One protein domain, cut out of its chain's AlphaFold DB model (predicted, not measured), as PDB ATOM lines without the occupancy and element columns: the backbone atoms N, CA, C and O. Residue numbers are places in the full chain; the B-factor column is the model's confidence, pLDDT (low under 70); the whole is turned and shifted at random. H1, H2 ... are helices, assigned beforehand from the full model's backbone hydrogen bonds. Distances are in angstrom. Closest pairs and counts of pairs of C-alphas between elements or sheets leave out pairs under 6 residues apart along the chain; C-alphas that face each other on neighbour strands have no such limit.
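AT A GLANCE: This is residues 27 to 84 of the 101 residues of an uncharacterized protein of marine sediment metagenome (UniProt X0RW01). Picture four short helices set round a long loop: H1 and H4 lie side by side, H2 turns off nearly at right angles after H1, and the small H3 sits across the loop from H2. The loop, residues 44 to 62, links H2 to H3 and passes through the space between them. Of the helices, H1 and H4 are the one pair that touches. The printed part has 58 residues with four named helices in the order H1, H2, H3, H4 and no named strand; its class is all helix. The whole is compact, with a radius of gyration of the C-alphas of 9.8 A, and rounded, spanning 26 by 21 by 16 A.

HOW THE PARTS SIT: Begin at H1, residues 27 to 32, and look from it to H4, residues 71 to 82. The two touch, and their closest C-alphas, those of Val 28 and Glu 73, are 5.6 A apart. They run the same way at a shallow tilt of 18 degrees. Go on along the printed part to H2, residues 34 to 43, which is about perpendicular to H1, at 86 degrees. H1 and H2 are close but not clearly touching; their closest C-alphas, those of Leu 31 and Ala 37, are 7.0 A apart. H2 is also close to H4 but not clearly touching it, with the closest C-alphas, those of Thr 34 and Glu 80, 7.4 A apart and the lines about perpendicular at 77 degrees. Past the long link you reach H3, residues 63 to 67, which is close to H4 but not clearly touching it: the C-alphas of Tyr 66 and Lys 74, their closest, are 7.4 A apart. H3 is apart from H1 and from H2. In the backbones of H1, H2, H3 and H4, every O i to N i+4 pair is within hydrogen-bond range.

IN THESE COORDINATES: Find C-alpha 27 at (151.894, 7.838, -69.493), where H1 begins; it runs to Lys 32. H2 runs from Thr 34 to His 43, 14.2 A from first to last C-alpha. H3, from Ser 63 to Ser 67, begins with its C-alpha at (162.546, -2.774, -65.835). H4 runs from Pro 71 to Gln 82 over 16.6 A and ends with C-alpha 82 at (150.508, 0.196, -53.509).

THE WHOLE: Look for the two C-alphas farthest apart at His 43 and Pro 71, 26.4 A from each other. The printed part has no cut. The link from H2 to H3, 19 residues, is long; those from H1 to H2 and from H3 to H4 are tight. The mean pLDDT of the printed part is 88.5, and no printed residue is under 70.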
ATOM      1  N   LEU A  27     151.661   9.215 -69.939       77.25
ATOM      2  CA  LEU A  27     151.894   7.838 -69.493       77.25
ATOM      3  C   LEU A  27     151.254   7.572 -68.110       77.25
ATOM      4  O   LEU A  27     150.807   6.467 -67.825       77.25
ATOM      5  N   VAL A  28     151.099   8.630 -67.310       81.56
ATOM      6  CA  VAL A  28     150.247   8.743 -66.116       81.56
ATOM      7  C   VAL A  28     148.819   8.204 -66.307       81.56
ATOM      8  O   VAL A  28     148.347   7.467 -65.449       81.56
ATOM      9  N   PHE A  29     148.104   8.535 -67.385       83.38
ATOM     10  CA  PHE A  29     146.776   7.977 -67.680       83.38
ATOM     11  C   PHE A  29     146.827   6.456 -67.851       83.38
ATOM     12  O   PHE A  29     145.981   5.739 -67.323       83.38
ATOM     13  N   LEU A  30     147.849   5.961 -68.550       83.94
ATOM     14  CA  LEU A  30     148.071   4.530 -68.731       83.94
ATOM     15  C   LEU A  30     148.373   3.845 -67.388       83.94
ATOM     16  O   LEU A  30     147.824   2.788 -67.102       83.94
ATOM     17  N   LEU A  31     149.207   4.472 -66.553       84.75
ATOM     18  CA  LEU A  31     149.581   3.997 -65.216       84.75
ATOM     19  C   LEU A  31     148.399   3.970 -64.236       84.75
ATOM     20  O   LEU A  31     148.326   3.072 -63.399       84.75
ATOM     21  N   LYS A  32     147.467   4.922 -64.367       86.00
ATOM     22  CA  LYS A  32     146.212   4.982 -63.600       86.00
ATOM     23  C   LYS A  32     145.179   3.947 -64.045       86.00
ATOM     24  O   LYS A  32     144.249   3.654 -63.299       86.00
ATOM     25  N   ASP A  33     145.315   3.373 -65.241       87.56
ATOM     26  CA  ASP A  33     144.445   2.292 -65.703       87.56
ATOM     27  C   ASP A  33     144.841   0.970 -65.025       87.56
ATOM     28  O   ASP A  33     145.583   0.134 -65.555       87.56
ATOM     29  N   THR A  34     144.327   0.784 -63.809       83.81
ATOM     30  CA  THR A  34     144.607  -0.378 -62.955       83.81
ATOM     31  C   THR A  34     144.228  -1.698 -63.622       83.81
ATOM     32  O   THR A  34     144.915  -2.705 -63.436       83.81
ATOM     33  N   ARG A  35     143.177  -1.700 -64.452       87.12
ATOM     34  CA  ARG A  35     142.693  -2.893 -65.152       87.12
ATOM     35  C   ARG A  35     143.673  -3.323 -66.238       87.12
ATOM     36  O   ARG A  35     144.019  -4.503 -66.317       87.12
ATOM     37  N   LYS A  36     144.171  -2.377 -67.041       88.00
ATOM     38  CA  LYS A  36     145.215  -2.676 -68.030       88.00
ATOM     39  C   LYS A  36     146.531  -3.071 -67.368       88.00
ATOM     40  O   LYS A  36     147.166  -4.013 -67.839       88.00
ATOM     41  N   ALA A  37     146.913  -2.424 -66.266       88.19
ATOM     42  CA  ALA A  37     148.102  -2.804 -65.506       88.19
ATOM     43  C   ALA A  37     148.004  -4.245 -64.965       88.19
ATOM     44  O   ALA A  37     148.946  -5.023 -65.102       88.19
ATOM     45  N   ALA A  38     146.848  -4.650 -64.428       87.19
ATOM     46  CA  ALA A  38     146.625  -6.020 -63.963       87.19
ATOM     47  C   ALA A  38     146.717  -7.052 -65.103       87.19
ATOM     48  O   ALA A  38     147.344  -8.101 -64.946       87.19
ATOM     49  N   LEU A  39     146.147  -6.748 -66.276       89.50
ATOM     50  CA  LEU A  39     146.274  -7.598 -67.465       89.50
ATOM     51  C   LEU A  39     147.728  -7.700 -67.944       89.50
ATOM     52  O   LEU A  39     148.194  -8.793 -68.263       89.50
ATOM     53  N   ALA A  40     148.456  -6.585 -67.949       90.31
ATOM     54  CA  ALA A  40     149.876  -6.539 -68.277       90.31
ATOM     55  C   ALA A  40     150.700  -7.462 -67.358       90.31
ATOM     56  O   ALA A  40     151.486  -8.274 -67.846       90.31
ATOM     57  N   ILE A  41     150.450  -7.427 -66.045       88.94
ATOM     58  CA  ILE A  41     151.099  -8.317 -65.067       88.94
ATOM     59  C   ILE A  41     150.734  -9.780 -65.338       88.94
ATOM     60  O   ILE A  41     151.624 -10.619 -65.483       88.94
ATOM     61  N   LYS A  42     149.436 -10.083 -65.485       89.00
ATOM     62  CA  LYS A  42     148.932 -11.444 -65.736       89.00
ATOM     63  C   LYS A  42     149.546 -12.069 -66.989       89.00
ATOM     64  O   LYS A  42     149.930 -13.235 -66.977       89.00
ATOM     65  N   HIS A  43     149.644 -11.302 -68.072       91.06
ATOM     66  CA  HIS A  43     150.160 -11.780 -69.356       91.06
ATOM     67  C   HIS A  43     151.678 -11.619 -69.510       91.06
ATOM     68  O   HIS A  43     152.232 -12.032 -70.532       91.06
ATOM     69  N   LYS A  44     152.352 -11.064 -68.493       91.75
ATOM     70  CA  LYS A  44     153.775 -10.704 -68.522       91.75
ATOM     71  C   LYS A  44     154.121  -9.815 -69.721       91.75
ATOM     72  O   LYS A  44     155.138 -10.002 -70.383       91.75
ATOM     73  N   THR A  45     153.267  -8.843 -70.007       93.31
ATOM     74  CA  THR A  45     153.437  -7.878 -71.096       93.31
ATOM     75  C   THR A  45     153.686  -6.503 -70.502       93.31
ATOM     76  O   THR A  45     152.993  -6.105 -69.577       93.31
ATOM     77  N   CYS A  46     154.670  -5.759 -71.005       92.31
ATOM     78  CA  CYS A  46     154.909  -4.394 -70.536       92.31
ATOM     79  C   CYS A  46     153.786  -3.458 -70.996       92.31
ATOM     80  O   CYS A  46     153.502  -3.388 -72.186       92.31
ATOM     81  N   LEU A  47     153.208  -2.683 -70.083       90.75
ATOM     82  CA  LEU A  47     152.122  -1.753 -70.385       90.75
ATOM     83  C   LEU A  47     152.542  -0.649 -71.376       90.75
ATOM     84  O   LEU A  47     151.760  -0.280 -72.245       90.75
ATOM     85  N   ASN A  48     153.789  -0.170 -71.288       90.00
ATOM     86  CA  ASN A  48     154.309   0.903 -72.141       90.00
ATOM     87  C   ASN A  48     154.750   0.392 -73.525       90.00
ATOM     88  O   ASN A  48     154.188   0.768 -74.546       90.00
ATOM     89  N   CYS A  49     155.744  -0.504 -73.575       88.88
ATOM     90  CA  CYS A  49     156.296  -0.974 -74.851       88.88
ATOM     91  C   CYS A  49     155.567  -2.185 -75.447       88.88
ATOM     92  O   CYS A  49     155.967  -2.657 -76.506       88.88
ATOM     93  N   GLN A  50     154.544  -2.717 -74.767       88.94
ATOM     94  CA  GLN A  50     153.687  -3.823 -75.226       88.94
ATOM     95  C   GLN A  50     154.432  -5.111 -75.608       88.94
ATOM     96  O   GLN A  50     153.874  -6.013 -76.227       88.94
ATOM     97  N   THR A  51     155.693  -5.241 -75.192       90.75
ATOM     98  CA  THR A  51     156.492  -6.445 -75.427       90.75
ATOM     99  C   THR A  51     156.331  -7.429 -74.276       90.75
ATOM    100  O   THR A  51     156.288  -7.038 -73.104       90.75
ATOM    101  N   LYS A  52     156.265  -8.719 -74.612       91.50
ATOM    102  CA  LYS A  52     156.246  -9.806 -73.632       91.50
ATOM    103  C   LYS A  52     157.610  -9.911 -72.949       91.50
ATOM    104  O   LYS A  52     158.648  -9.804 -73.605       91.50
ATOM    105  N   LYS A  53     157.614 -10.086 -71.632       90.44
ATOM    106  CA  LYS A  53     158.807 -10.161 -70.783       90.44
ATOM    107  C   LYS A  53     158.748 -11.391 -69.884       90.44
ATOM    108  O   LYS A  53     157.700 -11.997 -69.692       90.44
ATOM    109  N   MET A  54     159.899 -11.746 -69.321       86.88
ATOM    110  CA  MET A  54     160.011 -12.794 -68.298       86.88
ATOM    111  C   MET A  54     159.277 -12.399 -67.013       86.88
ATOM    112  O   MET A  54     158.560 -13.208 -66.420       86.88
ATOM    113  N   CYS A  55     159.434 -11.136 -66.621       83.50
ATOM    114  CA  CYS A  55     158.811 -10.526 -65.460       83.50
ATOM    115  C   CYS A  55     158.371  -9.093 -65.784       83.50
ATOM    116  O   CYS A  55     158.942  -8.410 -66.640       83.50
ATOM    117  N   VAL A  56     157.328  -8.661 -65.089       89.25
ATOM    118  CA  VAL A  56     156.782  -7.307 -65.135       89.25
ATOM    119  C   VAL A  56     156.572  -6.883 -63.683       89.25
ATOM    120  O   VAL A  56     156.159  -7.696 -62.858       89.25
ATOM    121  N   ASN A  57     156.915  -5.638 -63.366       87.69
ATOM    122  CA  ASN A  57     156.715  -5.030 -62.050       87.69
ATOM    123  C   ASN A  57     155.205  -5.021 -61.694       87.69
ATOM    124  O   ASN A  57     154.361  -5.014 -62.587       87.69
ATOM    125  N   ILE A  58     154.857  -4.956 -60.406       87.31
ATOM    126  CA  ILE A  58     153.509  -4.632 -59.903       87.31
ATOM    127  C   ILE A  58     152.897  -3.346 -60.512       87.31
ATOM    128  O   ILE A  58     151.683  -3.178 -60.542       87.31
ATOM    129  N   THR A  59     153.707  -2.450 -61.075       88.19
ATOM    130  CA  THR A  59     153.261  -1.287 -61.864       88.19
ATOM    131  C   THR A  59     152.774  -1.647 -63.274       88.19
ATOM    132  O   THR A  59     152.239  -0.794 -63.974       88.19
ATOM    133  N   GLY A  60     152.954  -2.889 -63.727       89.44
ATOM    134  CA  GLY A  60     152.660  -3.311 -65.099       89.44
ATOM    135  C   GLY A  60     153.752  -2.951 -66.115       89.44
ATOM    136  O   GLY A  60     153.564  -3.164 -67.312       89.44
ATOM    137  N   LEU A  61     154.908  -2.439 -65.678       92.19
ATOM    138  CA  LEU A  61     156.026  -2.064 -66.552       92.19
ATOM    139  C   LEU A  61     157.207  -3.040 -66.479       92.19
ATOM    140  O   LEU A  61     157.462  -3.680 -65.460       92.19
ATOM    141  N   CYS A  62     157.961  -3.149 -67.576       93.19
ATOM    142  CA  CYS A  62     159.262  -3.817 -67.560       93.19
ATOM    143  C   CYS A  62     160.326  -2.918 -66.913       93.19
ATOM    144  O   CYS A  62     160.143  -1.702 -66.846       93.19
ATOM    145  N   SER A  63     161.451  -3.504 -66.491       91.88
ATOM    146  CA  SER A  63     162.546  -2.774 -65.835       91.88
ATOM    147  C   SER A  63     163.000  -1.553 -66.637       91.88
ATOM    148  O   SER A  63     162.996  -0.447 -66.115       91.88
ATOM    149  N   SER A  64     163.282  -1.728 -67.930       91.50
ATOM    150  CA  SER A  64     163.720  -0.635 -68.807       91.50
ATOM    151  C   SER A  64     162.682   0.486 -68.936       91.50
ATOM    152  O   SER A  64     163.032   1.656 -68.810       91.50
ATOM    153  N   CYS A  65     161.401   0.161 -69.140       90.25
ATOM    154  CA  CYS A  65     160.360   1.187 -69.254       90.25
ATOM    155  C   CYS A  65     160.091   1.900 -67.929       90.25
ATOM    156  O   CYS A  65     159.735   3.069 -67.955       90.25
ATOM    157  N   TYR A  66     160.249   1.209 -66.800       91.12
ATOM    158  CA  TYR A  66     160.109   1.804 -65.475       91.12
ATOM    159  C   TYR A  66     161.294   2.723 -65.130       91.12
ATOM    160  O   TYR A  66     161.100   3.794 -64.565       91.12
ATOM    161  N   SER A  67     162.516   2.350 -65.517       90.94
ATOM    162  CA  SER A  67     163.711   3.188 -65.337       90.94
ATOM    163  C   SER A  67     163.691   4.468 -66.176       90.94
ATOM    164  O   SER A  67     164.313   5.446 -65.783       90.94
ATOM    165  N   ASN A  68     162.969   4.469 -67.300       91.38
ATOM    166  CA  ASN A  68     162.846   5.623 -68.193       91.38
ATOM    167  C   ASN A  68     161.698   6.580 -67.814       91.38
ATOM    168  O   ASN A  68     161.422   7.509 -68.570       91.38
ATOM    169  N   LEU A  69     161.004   6.344 -66.697       89.12
ATOM    170  CA  LEU A  69     159.945   7.234 -66.220       89.12
ATOM    171  C   LEU A  69     160.519   8.540 -65.678       89.12
ATOM    172  O   LEU A  69     161.554   8.552 -65.007       89.12
ATOM    173  N   THR A  70     159.783   9.628 -65.884       90.19
ATOM    174  CA  THR A  70     160.022  10.867 -65.139       90.19
ATOM    175  C   THR A  70     159.697  10.675 -63.648       90.19
ATOM    176  O   THR A  70     158.921   9.781 -63.291       90.19
ATOM    177  N   PRO A  71     160.246  11.508 -62.742       89.44
ATOM    178  CA  PRO A  71     159.948  11.412 -61.311       89.44
ATOM    179  C   PRO A  71     158.447  11.483 -60.987       89.44
ATOM    180  O   PRO A  71     157.969  10.744 -60.128       89.44
ATOM    181  N   GLU A  72     157.690  12.317 -61.707       88.12
ATOM    182  CA  GLU A  72     156.239  12.456 -61.528       88.12
ATOM    183  C   GLU A  72     155.480  11.189 -61.945       88.12
ATOM    184  O   GLU A  72     154.624  10.693 -61.211       88.12
ATOM    185  N   GLU A  73     155.817  10.619 -63.104       88.62
ATOM    186  CA  GLU A  73     155.214   9.370 -63.579       88.62
ATOM    187  C   GLU A  73     155.543   8.201 -62.658       88.62
ATOM    188  O   GLU A  73     154.681   7.366 -62.385       88.62
ATOM    189  N   LYS A  74     156.776   8.155 -62.149       90.88
ATOM    190  CA  LYS A  74     157.212   7.133 -61.202       90.88
ATOM    191  C   LYS A  74     156.427   7.220 -59.894       90.88
ATOM    192  O   LYS A  74     155.935   6.200 -59.426       90.88
ATOM    193  N   ALA A  75     156.211   8.429 -59.370       90.31
ATOM    194  CA  ALA A  75     155.388   8.639 -58.182       90.31
ATOM    195  C   ALA A  75     153.944   8.145 -58.377       90.31
ATOM    196  O   ALA A  75     153.384   7.501 -57.489       90.31
ATOM    197  N   VAL A  76     153.345   8.389 -59.550       89.31
ATOM    198  CA  VAL A  76     152.014   7.850 -59.869       89.31
ATOM    199  C   VAL A  76     152.054   6.328 -59.987       89.31
ATOM    200  O   VAL A  76     151.212   5.661 -59.396       89.31
ATOM    201  N   ALA A  77     153.025   5.770 -60.714       89.00
ATOM    202  CA  ALA A  77     153.165   4.326 -60.877       89.00
ATOM    203  C   ALA A  77     153.266   3.615 -59.521       89.00
ATOM    204  O   ALA A  77     152.567   2.626 -59.292       89.00
ATOM    205  N   ASP A  78     154.096   4.143 -58.622       90.00
ATOM    206  CA  ASP A  78     154.344   3.574 -57.302       90.00
ATOM    207  C   ASP A  78     153.112   3.702 -56.397       90.00
ATOM    208  O   ASP A  78     152.727   2.729 -55.748       90.00
ATOM    209  N   LYS A  79     152.424   4.850 -56.417       90.50
ATOM    210  CA  LYS A  79     151.162   5.036 -55.687       90.50
ATOM    211  C   LYS A  79     150.091   4.054 -56.159       90.50
ATOM    212  O   LYS A  79     149.473   3.369 -55.352       90.50
ATOM    213  N   GLU A  80     149.908   3.922 -57.471       87.88
ATOM    214  CA  GLU A  80     148.950   2.972 -58.038       87.88
ATOM    215  C   GLU A  80     149.349   1.518 -57.757       87.88
ATOM    216  O   GLU A  80     148.487   0.645 -57.663       87.88
ATOM    217  N   ALA A  81     150.643   1.207 -57.665       86.75
ATOM    218  CA  ALA A  81     151.124  -0.126 -57.310       86.75
ATOM    219  C   ALA A  81     150.811  -0.506 -55.858       86.75
ATOM    220  O   ALA A  81     150.477  -1.663 -55.616       86.75
ATOM    221  N   GLN A  82     150.849   0.443 -54.918       88.31
ATOM    222  CA  GLN A  82     150.508   0.196 -53.509       88.31
ATOM    223  C   GLN A  82     149.058  -0.266 -53.317       88.31
ATOM    224  O   GLN A  82     148.764  -1.008 -52.386       88.31
ATOM    225  N   HIS A  83     148.152   0.131 -54.210       84.12
ATOM    226  CA  HIS A  83     146.747  -0.279 -54.172       84.12
ATOM    227  C   HIS A  83     146.487  -1.665 -54.791       84.12
ATOM    228  O   HIS A  83     145.335  -2.091 -54.873       84.12
ATOM    229  N   LYS A  84     147.524  -2.377 -55.255       80.38
ATOM    230  CA  LYS A  84     147.390  -3.694 -55.892       80.38
ATOM    231  C   LYS A  84     147.777  -4.808 -54.925       80.38
ATOM    232  O   LYS A  84     148.821  -4.754 -54.283       80.38
TER     233      LYS A  84